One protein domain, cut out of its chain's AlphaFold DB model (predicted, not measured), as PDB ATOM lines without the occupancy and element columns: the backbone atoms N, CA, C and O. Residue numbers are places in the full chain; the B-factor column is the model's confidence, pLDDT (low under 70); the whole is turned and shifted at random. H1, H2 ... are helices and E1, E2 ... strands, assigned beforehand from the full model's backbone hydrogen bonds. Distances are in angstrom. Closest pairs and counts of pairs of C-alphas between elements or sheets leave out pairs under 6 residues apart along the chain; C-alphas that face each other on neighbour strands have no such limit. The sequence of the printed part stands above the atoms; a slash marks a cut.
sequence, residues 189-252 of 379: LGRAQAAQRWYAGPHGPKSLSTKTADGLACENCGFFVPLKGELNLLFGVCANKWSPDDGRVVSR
ATOM      1  N   LEU A 189     -59.748  23.161  -5.713       95.56
ATOM      2  CA  LEU A 189     -59.105  22.028  -5.040       95.56
ATOM      3  C   LEU A 189     -57.584  22.216  -4.960       95.56
ATOM      4  O   LEU A 189     -57.004  22.063  -3.885       95.56
ATOM      5  N   GLY A 190     -56.943  22.581  -6.075       95.06
ATOM      6  CA  GLY A 190     -55.504  22.834  -6.126       95.06
ATOM      7  C   GLY A 190     -55.070  23.952  -5.174       95.06
ATOM      8  O   GLY A 190     -54.098  23.790  -4.428       95.06
ATOM      9  N   ARG A 191     -55.833  25.056  -5.126       94.56
ATOM     10  CA  ARG A 191     -55.593  26.165  -4.185       94.56
ATOM     11  C   ARG A 191     -55.767  25.732  -2.729       94.56
ATOM     12  O   ARG A 191     -54.895  26.015  -1.908       94.56
ATOM     13  N   ALA A 192     -56.834  24.997  -2.409       95.44
ATOM     14  CA  ALA A 192     -57.096  24.509  -1.056       95.44
ATOM     15  C   ALA A 192     -56.004  23.545  -0.559       95.44
ATOM     16  O   ALA A 192     -55.522  23.678   0.567       95.44
ATOM     17  N   GLN A 193     -55.554  22.617  -1.406       95.25
ATOM     18  CA  GLN A 193     -54.464  21.697  -1.072       95.25
ATOM     19  C   GLN A 193     -53.127  22.426  -0.878       95.25
ATOM     20  O   GLN A 193     -52.355  22.074   0.018       95.25
ATOM     21  N   ALA A 194     -52.835  23.444  -1.698       94.62
ATOM     22  CA  ALA A 194     -51.652  24.284  -1.520       94.62
ATOM     23  C   ALA A 194     -51.702  25.045  -0.188       94.62
ATOM     24  O   ALA A 194     -50.753  24.955   0.591       94.62
ATOM     25  N   ALA A 195     -52.830  25.696   0.110       95.31
ATOM     26  CA  ALA A 195     -53.056  26.396   1.371       95.31
ATOM     27  C   ALA A 195     -52.893  25.463   2.581       95.31
ATOM     28  O   ALA A 195     -52.165  25.786   3.518       95.31
ATOM     29  N   GLN A 196     -53.494  24.271   2.540       95.25
ATOM     30  CA  GLN A 196     -53.362  23.280   3.607       95.25
ATOM     31  C   GLN A 196     -51.899  22.870   3.822       95.25
ATOM     32  O   GLN A 196     -51.437  22.824   4.962       95.25
ATOM     33  N   ARG A 197     -51.156  22.598   2.740       94.31
ATOM     34  CA  ARG A 197     -49.741  22.209   2.811       94.31
ATOM     35  C   ARG A 197     -48.864  23.324   3.376       94.31
ATOM     36  O   ARG A 197     -47.980  23.036   4.175       94.31
ATOM     37  N   TRP A 198     -49.081  24.571   2.965       95.06
ATOM     38  CA  TRP A 198     -48.312  25.711   3.466       95.06
ATOM     39  C   TRP A 198     -48.617  25.995   4.936       95.06
ATOM     40  O   TRP A 198     -47.692  26.121   5.733       95.06
ATOM     41  N   TYR A 199     -49.896  25.993   5.318       95.81
ATOM     42  CA  TYR A 199     -50.323  26.266   6.692       95.81
ATOM     43  C   TYR A 199     -49.919  25.164   7.682       95.81
ATOM     44  O   TYR A 199     -49.558  25.441   8.821       95.81
ATOM     45  N   ALA A 200     -49.958  23.897   7.261       94.44
ATOM     46  CA  ALA A 200     -49.470  22.777   8.068       94.44
ATOM     47  C   ALA A 200     -47.940  22.603   7.999       94.44
ATOM     48  O   ALA A 200     -47.388  21.766   8.716       94.44
ATOM     49  N   GLY A 201     -47.273  23.346   7.115       92.00
ATOM     50  CA  GLY A 201     -45.851  23.237   6.833       92.00
ATOM     51  C   GLY A 201     -44.951  23.985   7.826       92.00
ATOM     52  O   GLY A 201     -45.415  24.512   8.841       92.00
ATOM     53  N   PRO A 202     -43.641  24.062   7.529       91.94
ATOM     54  CA  PRO A 202     -42.656  24.725   8.389       91.94
ATOM     55  C   PRO A 202     -42.851  26.245   8.490       91.94
ATOM     56  O   PRO A 202     -42.406  26.838   9.464       91.94
ATOM     57  N   HIS A 203     -43.560  26.854   7.536       94.12
ATOM     58  CA  HIS A 203     -43.887  28.287   7.513       94.12
ATOM     59  C   HIS A 203     -45.329  28.577   7.979       94.12
ATOM     60  O   HIS A 203     -45.931  29.611   7.668       94.12
ATOM     61  N   GLY A 204     -45.909  27.608   8.690       94.31
ATOM     62  CA  GLY A 204     -47.199  27.700   9.359       94.31
ATOM     63  C   GLY A 204     -47.088  28.235  10.791       94.31
ATOM     64  O   GLY A 204     -45.982  28.329  11.333       94.31
ATOM     65  N   PRO A 205     -48.218  28.468  11.475       93.88
ATOM     66  CA  PRO A 205     -48.247  28.918  12.874       93.88
ATOM     67  C   PRO A 205     -47.748  27.879  13.882       93.88
ATOM     68  O   PRO A 205     -47.428  28.190  15.027       93.88
ATOM     69  N   LYS A 206     -47.726  26.598  13.497       92.62
ATOM     70  CA  LYS A 206     -47.303  25.500  14.378       92.62
ATOM     71  C   LYS A 206     -45.794  25.260  14.353       92.62
ATOM     72  O   LYS A 206     -45.327  24.357  15.053       92.62
ATOM     73  N   SER A 207     -45.045  26.029  13.562       91.44
ATOM     74  CA  SER A 207     -43.596  25.895  13.460       91.44
ATOM     75  C   SER A 207     -42.897  26.215  14.784       91.44
ATOM     76  O   SER A 207     -43.409  26.953  15.629       91.44
ATOM     77  N   LEU A 208     -41.704  25.647  14.980       89.44
ATOM     78  CA  LEU A 208     -40.883  25.951  16.156       89.44
ATOM     79  C   LEU A 208     -40.420  27.413  16.164       89.44
ATOM     80  O   LEU A 208     -40.385  28.026  17.232       89.44
ATOM     81  N   SER A 209     -40.133  27.978  14.986       90.56
ATOM     82  CA  SER A 209     -39.797  29.396  14.835       90.56
ATOM     83  C   SER A 209     -40.927  30.285  15.351       90.56
ATOM     84  O   SER A 209     -40.681  31.132  16.203       90.56
ATOM     85  N   THR A 210     -42.180  29.994  14.980       92.44
ATOM     86  CA  THR A 210     -43.347  30.780  15.417       92.44
ATOM     87  C   THR A 210     -43.493  30.772  16.932       92.44
ATOM     88  O   THR A 210     -43.749  31.806  17.542       92.44
ATOM     89  N   LYS A 211     -43.276  29.615  17.569       89.69
ATOM     90  CA  LYS A 211     -43.339  29.497  19.034       89.69
ATOM     91  C   LYS A 211     -42.269  30.319  19.753       89.69
ATOM     92  O   LYS A 211     -42.487  30.694  20.899       89.69
ATOM     93  N   THR A 212     -41.136  30.563  19.098       89.06
ATOM     94  CA  THR A 212     -39.985  31.293  19.653       89.06
ATOM     95  C   THR A 212     -39.975  32.761  19.215       89.06
ATOM     96  O   THR A 212     -39.176  33.544  19.705       89.06
ATOM     97  N   ALA A 213     -40.871  33.165  18.311       86.44
ATOM     98  CA  ALA A 213     -40.933  34.519  17.770       86.44
ATOM     99  C   ALA A 213     -41.562  35.547  18.733       86.44
ATOM    100  O   ALA A 213     -41.887  36.649  18.305       86.44
ATOM    101  N   ASP A 214     -41.778  35.198  20.005       85.50
ATOM    102  CA  ASP A 214     -42.299  36.094  21.050       85.50
ATOM    103  C   ASP A 214     -43.592  36.848  20.667       85.50
ATOM    104  O   ASP A 214     -43.830  37.981  21.080       85.50
ATOM    105  N   GLY A 215     -44.457  36.214  19.866       86.19
ATOM    106  CA  GLY A 215     -45.712  36.808  19.388       86.19
ATOM    107  C   GLY A 215     -45.560  37.801  18.229       86.19
ATOM    108  O   GLY A 215     -46.555  38.384  17.804       86.19
ATOM    109  N   LEU A 216     -44.348  37.975  17.693       92.69
ATOM    110  CA  LEU A 216     -44.068  38.768  16.497       92.69
ATOM    111  C   LEU A 216     -44.352  37.934  15.241       92.69
ATOM    112  O   LEU A 216     -43.485  37.219  14.726       92.69
ATOM    113  N   ALA A 217     -45.597  38.005  14.779       94.81
ATOM    114  CA  ALA A 217     -46.074  37.270  13.616       94.81
ATOM    115  C   ALA A 217     -45.861  38.048  12.307       94.81
ATOM    116  O   ALA A 217     -45.596  39.243  12.278       94.81
ATOM    117  N   CYS A 218     -45.999  37.367  11.177       95.81
ATOM    118  CA  CYS A 218     -45.899  37.971   9.858       95.81
ATOM    119  C   CYS A 218     -47.029  38.973   9.574       95.81
ATOM    120  O   CYS A 218     -46.840  39.869   8.760       95.81
ATOM    121  N   GLU A 219     -48.174  38.862  10.254       95.12
ATOM    122  CA  GLU A 219     -49.345  39.726  10.088       95.12
ATOM    123  C   GLU A 219     -49.027  41.215  10.273       95.12
ATOM    124  O   GLU A 219     -49.575  42.048   9.553       95.12
ATOM    125  N   ASN A 220     -48.148  41.544  11.218       94.00
ATOM    126  CA  ASN A 220     -47.713  42.904  11.527       94.00
ATOM    127  C   ASN A 220     -46.251  43.176  11.129       94.00
ATOM    128  O   ASN A 220     -45.701  44.217  11.484       94.00
ATOM    129  N   CYS A 221     -45.628  42.275  10.368       96.06
ATOM    130  CA  CYS A 221     -44.237  42.413   9.953       96.06
ATOM    131  C   CYS A 221     -44.104  43.313   8.723       96.06
ATOM    132  O   CYS A 221     -44.708  43.059   7.682       96.06
ATOM    133  N   GLY A 222     -43.222  44.310   8.786       96.56
ATOM    134  CA  GLY A 222     -42.934  45.204   7.658       96.56
ATOM    135  C   GLY A 222     -42.255  44.525   6.461       96.56
ATOM    136  O   GLY A 222     -42.242  45.088   5.371       96.56
ATOM    137  N   PHE A 223     -41.708  43.316   6.637       97.31
ATOM    138  CA  PHE A 223     -41.106  42.519   5.559       97.31
ATOM    139  C   PHE A 223     -42.092  41.561   4.872       97.31
ATOM    140  O   PHE A 223     -41.682  40.764   4.025       97.31
ATOM    141  N   PHE A 224     -43.372  41.587   5.251       97.44
ATOM    142  CA  PHE A 224     -44.399  40.735   4.666       97.44
ATOM    143  C   PHE A 224     -44.924  41.331   3.356       97.44
ATOM    144  O   PHE A 224     -45.509  42.413   3.337       97.44
ATOM    145  N   VAL A 225     -44.746  40.603   2.255       97.56
ATOM    146  CA  VAL A 225     -45.271  40.976   0.938       97.56
ATOM    147  C   VAL A 225     -46.555  40.181   0.666       97.56
ATOM    148  O   VAL A 225     -46.490  38.953   0.574       97.56
ATOM    149  N   PRO A 226     -47.727  40.828   0.531       95.62
ATOM    150  CA  PRO A 226     -48.990  40.130   0.301       95.62
ATOM    151  C   PRO A 226     -49.017  39.422  -1.061       95.62
ATOM    152  O   PRO A 226     -48.537  39.958  -2.063       95.62
ATOM    153  N   LEU A 227     -49.616  38.228  -1.113       94.38
ATOM    154  CA  LEU A 227     -49.921  37.568  -2.386       94.38
ATOM    155  C   LEU A 227     -51.092  38.270  -3.092       94.38
ATOM    156  O   LEU A 227     -51.827  39.052  -2.495       94.38
ATOM    157  N   LYS A 228     -51.302  37.968  -4.375       90.81
ATOM    158  CA  LYS A 228     -52.523  38.366  -5.090       90.81
ATOM    159  C   LYS A 228     -53.641  37.333  -4.899       90.81
ATOM    160  O   LYS A 228     -53.378  36.135  -4.783       90.81
ATOM    161  N   GLY A 229     -54.889  37.800  -4.919       88.38
ATOM    162  CA  GLY A 229     -56.091  36.959  -4.881       88.38
ATOM    163  C   GLY A 229     -56.402  36.337  -3.527       88.38
ATOM    164  O   GLY A 229     -55.993  36.834  -2.481       88.38
ATOM    165  N   GLU A 230     -57.159  35.241  -3.551       90.00
ATOM    166  CA  GLU A 230     -57.746  34.617  -2.357       90.00
ATOM    167  C   GLU A 230     -56.696  34.162  -1.327       90.00
ATOM    168  O   GLU A 230     -56.943  34.203  -0.123       90.00
ATOM    169  N   LEU A 231     -55.501  33.761  -1.779       92.31
ATOM    170  CA  LEU A 231     -54.431  33.290  -0.892       92.31
ATOM    171  C   LEU A 231     -53.837  34.411  -0.025       92.31
ATOM    172  O   LEU A 231     -53.303  34.113   1.043       92.31
ATOM    173  N   ASN A 232     -53.991  35.679  -0.418       92.88
ATOM    174  CA  ASN A 232     -53.547  36.844   0.356       92.88
ATOM    175  C   ASN A 232     -54.186  36.925   1.754       92.88
ATOM    176  O   ASN A 232     -53.639  37.509   2.690       92.88
ATOM    177  N   LEU A 233     -55.370  36.328   1.917       91.69
ATOM    178  CA  LEU A 233     -56.079  36.337   3.194       91.69
ATOM    179  C   LEU A 233     -55.287  35.631   4.300       91.69
ATOM    180  O   LEU A 233     -55.421  35.997   5.464       91.69
ATOM    181  N   LEU A 234     -54.453  34.651   3.942       94.31
ATOM    182  CA  LEU A 234     -53.706  33.827   4.894       94.31
ATOM    183  C   LEU A 234     -52.199  33.814   4.651       94.31
ATOM    184  O   LEU A 234     -51.463  33.509   5.586       94.31
ATOM    185  N   PHE A 235     -51.730  34.130   3.442       97.50
ATOM    186  CA  PHE A 235     -50.339  33.934   3.047       97.50
ATOM    187  C   PHE A 235     -49.734  35.156   2.357       97.50
ATOM    188  O   PHE A 235     -50.406  35.902   1.644       97.50
ATOM    189  N   GLY A 236     -48.426  35.299   2.535       97.19
ATOM    190  CA  GLY A 236     -47.568  36.276   1.871       97.19
ATOM    191  C   GLY A 236     -46.183  35.694   1.637       97.19
ATOM    192  O   GLY A 236     -45.936  34.523   1.921       97.19
ATOM    193  N   VAL A 237     -45.272  36.511   1.129       97.94
ATOM    194  CA  VAL A 237     -43.859  36.171   0.957       97.94
ATOM    195  C   VAL A 237     -43.033  36.978   1.950       97.94
ATOM    196  O   VAL A 237     -43.237  38.182   2.094       97.94
ATOM    197  N   CYS A 238     -42.103  36.327   2.645       97.31
ATOM    198  CA  CYS A 238     -41.131  37.029   3.478       97.31
ATOM    199  C   CYS A 238     -40.027  37.622   2.591       97.31
ATOM    200  O   CYS A 238     -39.428  36.901   1.799       97.31
ATOM    201  N   ALA A 239     -39.756  38.921   2.732       97.94
ATOM    202  CA  ALA A 239     -38.705  39.635   1.995       97.94
ATOM    203  C   ALA A 239     -37.524  40.069   2.886       97.94
ATOM    204  O   ALA A 239     -36.764  40.977   2.539       97.94
ATOM    205  N   ASN A 240     -37.401  39.489   4.084       95.81
ATOM    206  CA  ASN A 240     -36.286  39.781   4.973       95.81
ATOM    207  C   ASN A 240     -35.096  38.872   4.655       95.81
ATOM    208  O   ASN A 240     -35.077  37.731   5.103       95.81
ATOM    209  N   LYS A 241     -34.056  39.418   4.016       95.75
ATOM    210  CA  LYS A 241     -32.781  38.728   3.734       95.75
ATOM    211  C   LYS A 241     -32.142  38.044   4.954       95.75
ATOM    212  O   LYS A 241     -31.384  37.091   4.800       95.75
ATOM    213  N   TRP A 242     -32.385  38.557   6.159       92.25
ATOM    214  CA  TRP A 242     -31.821  38.002   7.395       92.25
ATOM    215  C   TRP A 242     -32.690  36.912   8.025       92.25
ATOM    216  O   TRP A 242     -32.262  36.273   8.984       92.25
ATOM    217  N   SER A 243     -33.898  36.700   7.503       93.06
ATOM    218  CA  SER A 243     -34.775  35.605   7.897       93.06
ATOM    219  C   SER A 243     -34.394  34.322   7.149       93.06
ATOM    220  O   SER A 243     -34.106  34.381   5.952       93.06
ATOM    221  N   PRO A 244     -34.459  33.141   7.792       91.88
ATOM    222  CA  PRO A 244     -34.346  31.861   7.089       91.88
ATOM    223  C   PRO A 244     -35.472  31.644   6.060       91.88
ATOM    224  O   PRO A 244     -35.348  30.788   5.184       91.88
ATOM    225  N   ASP A 245     -36.553  32.419   6.158       94.75
ATOM    226  CA  ASP A 245     -37.737  32.320   5.308       94.75
ATOM    227  C   ASP A 245     -37.732  33.327   4.142       94.75
ATOM    228  O   ASP A 245     -38.751  33.480   3.468       94.75
ATOM    229  N   ASP A 246     -36.619  34.025   3.879       96.81
ATOM    230  CA  ASP A 246     -36.499  34.947   2.739       96.81
ATOM    231  C   ASP A 246     -36.900  34.285   1.407       96.81
ATOM    232  O   ASP A 246     -36.474  33.174   1.076       96.81
ATOM    233  N   GLY A 247     -37.768  34.951   0.647       95.94
ATOM    234  CA  GLY A 247     -38.320  34.447  -0.611       95.94
ATOM    235  C   GLY A 247     -39.276  33.253  -0.471       95.94
ATOM    236  O   GLY A 247     -39.662  32.661  -1.483       95.94
ATOM    237  N   ARG A 248     -39.676  32.866   0.749       95.25
ATOM    238  CA  ARG A 248     -40.620  31.762   0.997       95.25
ATOM    239  C   ARG A 248     -42.028  32.271   1.274       95.25
ATOM    240  O   ARG A 248     -42.228  33.366   1.799       95.25
ATOM    241  N   VAL A 249     -43.009  31.430   0.946       96.62
ATOM    242  CA  VAL A 249     -44.407  31.670   1.311       96.62
ATOM    243  C   VAL A 249     -44.599  31.355   2.792       96.62
ATOM    244  O   VAL A 249     -44.349  30.229   3.224       96.62
ATOM    245  N   VAL A 250     -45.075  32.342   3.544       96.94
ATOM    246  CA  VAL A 250     -45.325  32.280   4.986       96.94
ATOM    247  C   VAL A 250     -46.793  32.576   5.276       96.94
ATOM    248  O   VAL A 250     -47.438  33.356   4.570       96.94
ATOM    249  N   SER A 251     -47.343  31.938   6.307       97.12
ATOM    250  CA  SER A 251     -48.674  32.288   6.817       97.12
ATOM    251  C   SER A 251     -48.634  33.590   7.624       97.12
ATOM    252  O   SER A 251     -47.592  33.963   8.157       97.12
ATOM    253  N   ARG A 252     -49.753  34.316   7.716       95.94
ATOM    254  CA  ARG A 252     -49.832  35.581   8.475       95.94
ATOM    255  C   ARG A 252     -49.540  35.393   9.965       95.94
ATOM    256  O   ARG A 252     -48.937  36.252  10.588       95.94
TER     257      ARG A 252
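This is residues 189 to 252 of the 379 residues of an uncharacterized protein of Bifidobacterium margollesii (UniProt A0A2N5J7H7). A small sheet of three short strands makes the core, with the longest helix, H1, grazing it on the E3 side, the short H3 grazing it too, and one long link from H2 to E1. H2 lies off the sheet, and residues 211 to 216, partly in H2, stick out. The 64 printed residues hold H1, H2, E1, H3, E2 and E3 in that order, under half of them in named elements; the class is mixed, helices and strands. The sheet, E1 - E2 - E3, is antiparallel. The whole is compact, with a radius of gyration of the C-alphas of 11.2 A, yet elongated, spanning 33 by 21 by 17 A.

Find C-alpha 189 at (-59.105, 22.028, -5.040); from there H1 runs 15.3 A to residue 199. Next come H2, residues 208 to 212, 6.4 A; E1, 224 to 226, 6.4 A; H3, 230 to 233, 6.0 A; and E2, 235 to 238, 9.7 A. E3, 249 to 251, 7.0 A, ends at C-alpha 251, (-48.674, 32.288, 6.817).

Look first at inner strand E2: N 225 of E1 and O 237 are 2.9 A apart, within hydrogen-bond range. On E3, which forms a hairpin with E2, N 250 and O 236 are 2.9 A apart, also within range. H1 only grazes the sheet; its closest C-alphas to E3 are those of Tyr 199 and Ser 251, 6.2 A. H1 and H3 are close but not clearly touching, the closest C-alphas, of Ala 195 and Leu 231, 7.4 A apart. H2 is apart from H1, H3, E2 and E3. In H1 and H2 every O i to N i+4 pair is within range; H3 is too short for one.

The farthest C-alphas, of Leu 189 and Asp 214, are 34.1 A apart. The printed part has no cut; the link from H2 to E1 is long. No printed residue is under 70 in pLDDT.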